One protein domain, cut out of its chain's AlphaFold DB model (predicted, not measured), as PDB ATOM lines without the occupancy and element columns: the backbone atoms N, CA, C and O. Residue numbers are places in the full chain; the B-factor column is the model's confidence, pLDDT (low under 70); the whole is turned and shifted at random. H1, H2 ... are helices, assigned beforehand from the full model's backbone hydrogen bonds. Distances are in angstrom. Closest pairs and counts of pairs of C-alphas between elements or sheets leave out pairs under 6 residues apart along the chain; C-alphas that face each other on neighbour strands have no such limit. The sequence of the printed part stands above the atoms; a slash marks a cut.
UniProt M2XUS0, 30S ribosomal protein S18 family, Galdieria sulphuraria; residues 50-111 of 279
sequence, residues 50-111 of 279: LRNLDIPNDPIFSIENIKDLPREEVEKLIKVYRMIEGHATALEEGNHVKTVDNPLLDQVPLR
ATOM      1  N   LEU A  50     132.726 105.166 129.474       67.69
ATOM      2  CA  LEU A  50     133.910 104.957 130.316       67.69
ATOM      3  C   LEU A  50     135.196 104.823 129.490       67.69
ATOM      4  O   LEU A  50     136.282 104.653 130.042       67.69
ATOM      5  N   ARG A  51     135.096 104.906 128.159       69.94
ATOM      6  CA  ARG A  51     136.264 104.909 127.276       69.94
ATOM      7  C   ARG A  51     137.070 106.195 127.488       69.94
ATOM      8  O   ARG A  51     136.500 107.277 127.623       69.94
ATOM      9  N   ASN A  52     138.398 106.071 127.468       72.81
ATOM     10  CA  ASN A  52     139.376 107.148 127.701       72.81
ATOM     11  C   ASN A  52     139.497 107.640 129.157       72.81
ATOM     12  O   ASN A  52     140.047 108.716 129.389       72.81
ATOM     13  N   LEU A  53     138.994 106.880 130.133       73.94
ATOM     14  CA  LEU A  53     139.268 107.108 131.552       73.94
ATOM     15  C   LEU A  53     140.432 106.232 132.017       73.94
ATOM     16  O   LEU A  53     140.432 105.024 131.784       73.94
ATOM     17  N   ASP A  54     141.395 106.842 132.708       78.88
ATOM     18  CA  ASP A  54     142.540 106.154 133.316       78.88
ATOM     19  C   ASP A  54     142.105 105.410 134.592       78.88
ATOM     20  O   ASP A  54     142.380 105.842 135.721       78.88
ATOM     21  N   ILE A  55     141.366 104.318 134.402       79.00
ATOM     22  CA  ILE A  55     140.862 103.459 135.475       79.00
ATOM     23  C   ILE A  55     142.033 102.625 136.034       79.00
ATOM     24  O   ILE A  55     142.726 101.966 135.257       79.00
ATOM     25  N   PRO A  56     142.285 102.648 137.356       79.25
ATOM     26  CA  PRO A  56     143.331 101.829 137.963       79.25
ATOM     27  C   PRO A  56     142.970 100.334 137.905       79.25
ATOM     28  O   PRO A  56     141.800  99.958 138.001       79.25
ATOM     29  N   ASN A  57     143.982  99.479 137.723       76.31
ATOM     30  CA  ASN A  57     143.828  98.030 137.541       76.31
ATOM     31  C   ASN A  57     143.612  97.309 138.881       76.31
ATOM     32  O   ASN A  57     144.427  96.483 139.287       76.31
ATOM     33  N   ASP A  58     142.502  97.620 139.545       79.94
ATOM     34  CA  ASP A  58     142.139  97.073 140.848       79.94
ATOM     35  C   ASP A  58     140.782  96.370 140.823       79.94
ATOM     36  O   ASP A  58     139.874  96.791 140.100       79.94
ATOM     37  N   PRO A  59     140.577  95.343 141.671       78.25
ATOM     38  CA  PRO A  59     139.316  94.602 141.729       78.25
ATOM     39  C   PRO A  59     138.121  95.489 142.115       78.25
ATOM     40  O   PRO A  59     136.983  95.182 141.757       78.25
ATOM     41  N   ILE A  60     138.365  96.613 142.799       78.81
ATOM     42  CA  ILE A  60     137.344  97.615 143.147       78.81
ATOM     43  C   ILE A  60     136.715  98.207 141.877       78.81
ATOM     44  O   ILE A  60     135.502  98.413 141.825       78.81
ATOM     45  N   PHE A  61     137.522  98.392 140.832       82.44
ATOM     46  CA  PHE A  61     137.131  98.968 139.551       82.44
ATOM     47  C   PHE A  61     136.795  97.905 138.487       82.44
ATOM     48  O   PHE A  61     136.906  98.144 137.284       82.44
ATOM     49  N   SER A  62     136.345  96.724 138.919       82.69
ATOM     50  CA  SER A  62     135.874  95.675 138.009       82.69
ATOM     51  C   SER A  62     134.723  96.173 137.128       82.69
ATOM     52  O   SER A  62     133.837  96.891 137.592       82.69
ATOM     53  N   ILE A  63     134.694  95.742 135.863       78.50
ATOM     54  CA  ILE A  63     133.689  96.159 134.864       78.50
ATOM     55  C   ILE A  63     132.257  95.929 135.373       78.50
ATOM     56  O   ILE A  63     131.373  96.749 135.134       78.50
ATOM     57  N   GLU A  64     132.039  94.855 136.132       79.50
ATOM     58  CA  GLU A  64     130.749  94.530 136.748       79.50
ATOM     59  C   GLU A  64     130.265  95.579 137.756       79.50
ATOM     60  O   GLU A  64     129.060  95.797 137.854       79.50
ATOM     61  N   ASN A  65     131.183  96.251 138.455       79.88
ATOM     62  CA  ASN A  65     130.866  97.256 139.468       79.88
ATOM     63  C   ASN A  65     130.664  98.647 138.860       79.88
ATOM     64  O   ASN A  65     129.922  99.449 139.416       79.88
ATOM     65  N   ILE A  66     131.339  98.950 137.744       78.56
ATOM     66  CA  ILE A  66     131.347 100.297 137.153       78.56
ATOM     67  C   ILE A  66     130.250 100.480 136.099       78.56
ATOM     68  O   ILE A  66     129.776 101.594 135.899       78.56
ATOM     69  N   LYS A  67     129.818  99.406 135.428       79.25
ATOM     70  CA  LYS A  67     128.922  99.473 134.257       79.25
ATOM     71  C   LYS A  67     127.620 100.268 134.459       79.25
ATOM     72  O   LYS A  67     127.126 100.831 133.487       79.25
ATOM     73  N   ASP A  68     127.088 100.307 135.683       83.81
ATOM     74  CA  ASP A  68     125.791 100.918 136.006       83.81
ATOM     75  C   ASP A  68     125.925 102.353 136.562       83.81
ATOM     76  O   ASP A  68     124.920 103.013 136.829       83.81
ATOM     77  N   LEU A  69     127.154 102.852 136.744       83.25
ATOM     78  CA  LEU A  69     127.433 104.160 137.341       83.25
ATOM     79  C   LEU A  69     127.605 105.249 136.269       83.25
ATOM     80  O   LEU A  69     128.256 105.024 135.246       83.25
ATOM     81  N   PRO A  70     127.089 106.471 136.498       86.06
ATOM     82  CA  PRO A  70     127.323 107.585 135.591       86.06
ATOM     83  C   PRO A  70     128.805 107.982 135.592       86.06
ATOM     84  O   PRO A  70     129.481 107.959 136.623       86.06
ATOM     85  N   ARG A  71     129.306 108.428 134.434       80.06
ATOM     86  CA  ARG A  71     130.720 108.788 134.217       80.06
ATOM     87  C   ARG A  71     131.296 109.717 135.296       80.06
ATOM     88  O   ARG A  71     132.416 109.513 135.755       80.06
ATOM     89  N   GLU A  72     130.524 110.714 135.721       82.12
ATOM     90  CA  GLU A  72     130.949 111.685 136.739       82.12
ATOM     91  C   GLU A  72     131.241 111.044 138.102       82.12
ATOM     92  O   GLU A  72     132.108 111.512 138.841       82.12
ATOM     93  N   GLU A  73     130.508 109.992 138.465       83.06
ATOM     94  CA  GLU A  73     130.716 109.276 139.724       83.06
ATOM     95  C   GLU A  73     131.969 108.415 139.654       83.06
ATOM     96  O   GLU A  73     132.769 108.422 140.588       83.06
ATOM     97  N   VAL A  74     132.207 107.770 138.514       84.88
ATOM     98  CA  VAL A  74     133.423 106.989 138.274       84.88
ATOM     99  C   VAL A  74     134.664 107.883 138.335       84.88
ATOM    100  O   VAL A  74     135.641 107.543 138.999       84.88
ATOM    101  N   GLU A  75     134.611 109.078 137.746       82.38
ATOM    102  CA  GLU A  75     135.686 110.074 137.841       82.38
ATOM    103  C   GLU A  75     135.961 110.525 139.283       82.38
ATOM    104  O   GLU A  75     137.118 110.702 139.677       82.38
ATOM    105  N   LYS A  76     134.912 110.700 140.097       81.50
ATOM    106  CA  LYS A  76     135.051 111.024 141.526       81.50
ATOM    107  C   LYS A  76     135.678 109.862 142.294       81.50
ATOM    108  O   LYS A  76     136.584 110.096 143.093       81.50
ATOM    109  N   LEU A  77     135.253 108.629 142.025       82.94
ATOM    110  CA  LEU A  77     135.795 107.426 142.659       82.94
ATOM    111  C   LEU A  77     137.281 107.236 142.340       82.94
ATOM    112  O   LEU A  77     138.064 106.996 143.256       82.94
ATOM    113  N   ILE A  78     137.690 107.432 141.084       84.62
ATOM    114  CA  ILE A  78     139.103 107.358 140.676       84.62
ATOM    115  C   ILE A  78     139.943 108.402 141.429       84.62
ATOM    116  O   ILE A  78     141.027 108.088 141.921       84.62
ATOM    117  N   LYS A  79     139.447 109.640 141.563       80.12
ATOM    118  CA  LYS A  79     140.150 110.705 142.303       80.12
ATOM    119  C   LYS A  79     140.325 110.361 143.782       80.12
ATOM    120  O   LYS A  79     141.416 110.533 144.319       80.12
ATOM    121  N   VAL A  80     139.268 109.864 144.426       84.06
ATOM    122  CA  VAL A  80     139.310 109.457 145.838       84.06
ATOM    123  C   VAL A  80     140.262 108.281 146.034       84.06
ATOM    124  O   VAL A  80     141.055 108.298 146.970       84.06
ATOM    125  N   TYR A  81     140.233 107.298 145.135       86.00
ATOM    126  CA  TYR A  81     141.122 106.144 145.195       86.00
ATOM    127  C   TYR A  81     142.600 106.547 145.137       86.00
ATOM    128  O   TYR A  81     143.358 106.206 146.041       86.00
ATOM    129  N   ARG A  82     142.990 107.373 144.155       81.94
ATOM    130  CA  ARG A  82     144.375 107.869 144.021       81.94
ATOM    131  C   ARG A  82     144.835 108.674 145.237       81.94
ATOM    132  O   ARG A  82     145.994 108.606 145.630       81.94
ATOM    133  N   MET A  83     143.930 109.443 145.838       77.88
ATOM    134  CA  MET A  83     144.218 110.191 147.062       77.88
ATOM    135  C   MET A  83     144.487 109.247 148.243       77.88
ATOM    136  O   MET A  83     145.451 109.446 148.976       77.88
ATOM    137  N   ILE A  84     143.673 108.201 148.416       83.44
ATOM    138  CA  ILE A  84     143.872 107.203 149.479       83.44
ATOM    139  C   ILE A  84     145.184 106.438 149.262       83.44
ATOM    140  O   ILE A  84     145.951 106.270 150.207       83.44
ATOM    141  N   GLU A  85     145.470 106.031 148.027       81.38
ATOM    142  CA  GLU A  85     146.706 105.337 147.655       81.38
ATOM    143  C   GLU A  85     147.954 106.198 147.932       81.38
ATOM    144  O   GLU A  85     148.920 105.729 148.536       81.38
ATOM    145  N   GLY A  86     147.905 107.495 147.605       77.38
ATOM    146  CA  GLY A  86     148.971 108.450 147.928       77.38
ATOM    147  C   GLY A  86     149.202 108.628 149.435       77.38
ATOM    148  O   GLY A  86     150.327 108.835 149.880       77.38
ATOM    149  N   HIS A  87     148.152 108.514 150.249       70.81
ATOM    150  CA  HIS A  87     148.279 108.583 151.707       70.81
ATOM    151  C   HIS A  87     148.825 107.279 152.299       70.81
ATOM    152  O   HIS A  87     149.621 107.322 153.235       70.81
ATOM    153  N   ALA A  88     148.401 106.130 151.770       77.31
ATOM    154  CA  ALA A  88     148.877 104.822 152.208       77.31
ATOM    155  C   ALA A  88     150.380 104.661 151.935       77.31
ATOM    156  O   ALA A  88     151.134 104.321 152.842       77.31
ATOM    157  N   THR A  89     150.822 105.017 150.728       78.88
ATOM    158  CA  THR A  89     152.245 105.013 150.348       78.88
ATOM    159  C   THR A  89     153.080 105.956 151.220       78.88
ATOM    160  O   THR A  89     154.117 105.555 151.743       78.88
ATOM    161  N   ALA A  90     152.599 107.175 151.489       73.25
ATOM    162  CA  ALA A  90     153.292 108.114 152.374       73.25
ATOM    163  C   ALA A  90     153.465 107.585 153.815       73.25
ATOM    164  O   ALA A  90     154.486 107.859 154.454       73.25
ATOM    165  N   LEU A  91     152.493 106.817 154.326       71.56
ATOM    166  CA  LEU A  91     152.582 106.175 155.642       71.56
ATOM    167  C   LEU A  91     153.602 105.031 155.668       71.56
ATOM    168  O   LEU A  91     154.344 104.917 156.644       71.56
ATOM    169  N   GLU A  92     153.663 104.208 154.619       73.88
ATOM    170  CA  GLU A  92     154.649 103.123 154.499       73.88
ATOM    171  C   GLU A  92     156.087 103.657 154.428       73.88
ATOM    172  O   GLU A  92     157.003 103.067 155.002       73.88
ATOM    173  N   GLU A  93     156.281 104.820 153.806       78.62
ATOM    174  CA  GLU A  93     157.570 105.519 153.743       78.62
ATOM    175  C   GLU A  93     157.956 106.229 155.057       78.62
ATOM    176  O   GLU A  93     159.045 106.797 155.162       78.62
ATOM    177  N   GLY A  94     157.088 106.209 156.076       60.75
ATOM    178  CA  GLY A  94     157.329 106.857 157.368       60.75
ATOM    179  C   GLY A  94     157.277 108.389 157.323       60.75
ATOM    180  O   GLY A  94     157.673 109.046 158.288       60.75
ATOM    181  N   ASN A  95     156.780 108.973 156.231       65.31
ATOM    182  CA  ASN A  95     156.601 110.411 156.093       65.31
ATOM    183  C   ASN A  95     155.259 110.837 156.709       65.31
ATOM    184  O   ASN A  95     154.197 110.298 156.405       65.31
ATOM    185  N   HIS A  96     155.280 111.845 157.583       55.16
ATOM    186  CA  HIS A  96     154.049 112.409 158.136       55.16
ATOM    187  C   HIS A  96     153.289 113.173 157.043       55.16
ATOM    188  O   HIS A  96     153.792 114.174 156.525       55.16
ATOM    189  N   VAL A  97     152.068 112.734 156.718       54.22
ATOM    190  CA  VAL A  97     151.167 113.456 155.805       54.22
ATOM    191  C   VAL A  97     150.876 114.831 156.409       54.22
ATOM    192  O   VAL A  97     150.189 114.950 157.427       54.22
ATOM    193  N   LYS A  98     151.437 115.886 155.810       50.31
ATOM    194  CA  LYS A  98     151.185 117.262 156.241       50.31
ATOM    195  C   LYS A  98     149.712 117.570 156.001       50.31
ATOM    196  O   LYS A  98     149.176 117.322 154.928       50.31
ATOM    197  N   THR A  99     149.056 118.157 156.995       49.88
ATOM    198  CA  THR A  99     147.629 118.513 156.929       49.88
ATOM    199  C   THR A  99     147.295 119.507 155.815       49.88
ATOM    200  O   THR A  99     146.143 119.575 155.406       49.88
ATOM    201  N   VAL A 100     148.294 120.241 155.319       50.69
ATOM    202  CA  VAL A 100     148.192 121.197 154.203       50.69
ATOM    203  C   VAL A 100     148.097 120.490 152.846       50.69
ATOM    204  O   VAL A 100     147.485 121.017 151.928       50.69
ATOM    205  N   ASP A 101     148.641 119.277 152.741       47.16
ATOM    206  CA  ASP A 101     148.609 118.468 151.518       47.16
ATOM    207  C   ASP A 101     147.419 117.489 151.519       47.16
ATOM    208  O   ASP A 101     147.254 116.702 150.591       47.16
ATOM    209  N   ASN A 102     146.579 117.531 152.566       53.25
ATOM    210  CA  ASN A 102     145.395 116.698 152.713       53.25
ATOM    211  C   ASN A 102     144.136 117.476 152.275       53.25
ATOM    212  O   ASN A 102     143.557 118.207 153.087       53.25
ATOM    213  N   PRO A 103     143.644 117.291 151.035       50.16
ATOM    214  CA  PRO A 103     142.460 117.988 150.532       50.16
ATOM    215  C   PRO A 103     141.162 117.609 151.272       50.16
ATOM    216  O   PRO A 103     140.132 118.239 151.049       50.16
ATOM    217  N   LEU A 104     141.185 116.613 152.172       46.28
ATOM    218  CA  LEU A 104     140.061 116.291 153.062       46.28
ATOM    219  C   LEU A 104     139.961 117.216 154.283       46.28
ATOM    220  O   LEU A 104     138.917 117.245 154.936       46.28
ATOM    221  N   LEU A 105     141.031 117.942 154.626       46.91
ATOM    222  CA  LEU A 105     141.058 118.861 155.771       46.91
ATOM    223  C   LEU A 105     140.763 120.311 155.372       46.91
ATOM    224  O   LEU A 105     140.328 121.097 156.220       46.91
ATOM    225  N   ASP A 106     140.895 120.643 154.087       44.50
ATOM    226  CA  ASP A 106     140.423 121.905 153.522       44.50
ATOM    227  C   ASP A 106     138.907 121.851 153.292       44.50
ATOM    228  O   ASP A 106     138.411 121.561 152.211       44.50
ATOM    229  N   GLN A 107     138.166 122.115 154.369       50.34
ATOM    230  CA  GLN A 107     136.795 122.644 154.396       50.34
ATOM    231  C   GLN A 107     135.845 122.219 153.257       50.34
ATOM    232  O   GLN A 107     135.106 123.048 152.724       50.34
ATOM    233  N   VAL A 108     135.737 120.927 152.947       47.28
ATOM    234  CA  VAL A 108     134.466 120.437 152.409       47.28
ATOM    235  C   VAL A 108     133.495 120.462 153.590       47.28
ATOM    236  O   VAL A 108     133.774 119.826 154.612       47.28
ATOM    237  N   PRO A 109     132.375 121.204 153.537       44.75
ATOM    238  CA  PRO A 109     131.389 121.110 154.596       44.75
ATOM    239  C   PRO A 109     130.927 119.650 154.653       44.75
ATOM    240  O   PRO A 109     130.245 119.181 153.745       44.75
ATOM    241  N   LEU A 110     131.264 118.941 155.739       45.12
ATOM    242  CA  LEU A 110     130.886 117.544 156.038       45.12
ATOM    243  C   LEU A 110     129.358 117.287 156.013       45.12
ATOM    244  O   LEU A 110     128.899 116.202 156.356       45.12
ATOM    245  N   ARG A 111     128.552 118.287 155.641       49.00
ATOM    246  CA  ARG A 111     127.096 118.238 155.520       49.00
ATOM    247  C   ARG A 111     126.594 117.564 154.243       49.00
ATOM    248  O   ARG A 111     125.419 117.225 154.216       49.00
TER     249      ARG A 111
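What this domain is: This is residues 50 to 111 of the 279 residues of the protein "30S ribosomal protein S18 family" of Galdieria sulphuraria (UniProt M2XUS0). One long straight helix, H2, is the main axis of a loose shape: the loop of residues 50 to 62 and the short helix H1 gather beside its first half, and after H2 residues 93 to 111, a stretch with no named element, turn round and run back. Residues 105 to 111 of that stretch stick out, as do residues 89 to 94 at the turn, of which 89 to 92 belong to H2. The printed part has 62 residues with two named helices, H1 then H2, and no named strand; the class is all helix, with 26 of the 62 residues in named elements. The whole is loose, with a radius of gyration of the C-alphas of 14.2 A and spans of 37 by 31 by 18 A.

Where its parts are: Residues 50 to 62 come first, with no named element, from C-alpha 50 at (133.910, 104.957, 130.316). H1 is residues 63 to 66. H2 is residues 71 to 92, 31.9 A from C-alpha 71 at (130.720, 108.788, 134.217) to C-alpha 92 at (154.649, 103.123, 154.499). Residues 93 to 111 follow with no named element.

How they stand to each other: A tight link of 4 residues joins H1 to H2. The two helices are close but not clearly touching: their closest C-alphas, those of Ile 66 and Val 74, are 7.1 A apart. In H2 every O i to N i+4 pair is within hydrogen-bond range; H1 is too short for such a pair, and its 1 pair of O i and N i+3 is within range.

The domain as a whole: The two C-alphas farthest apart, those of Asp 68 and Gly 94, are 38.6 A apart. The printed part has no cut. The mean pLDDT of the printed part is 70.9, and residues 50 to 51 and 94 to 111 are under 70.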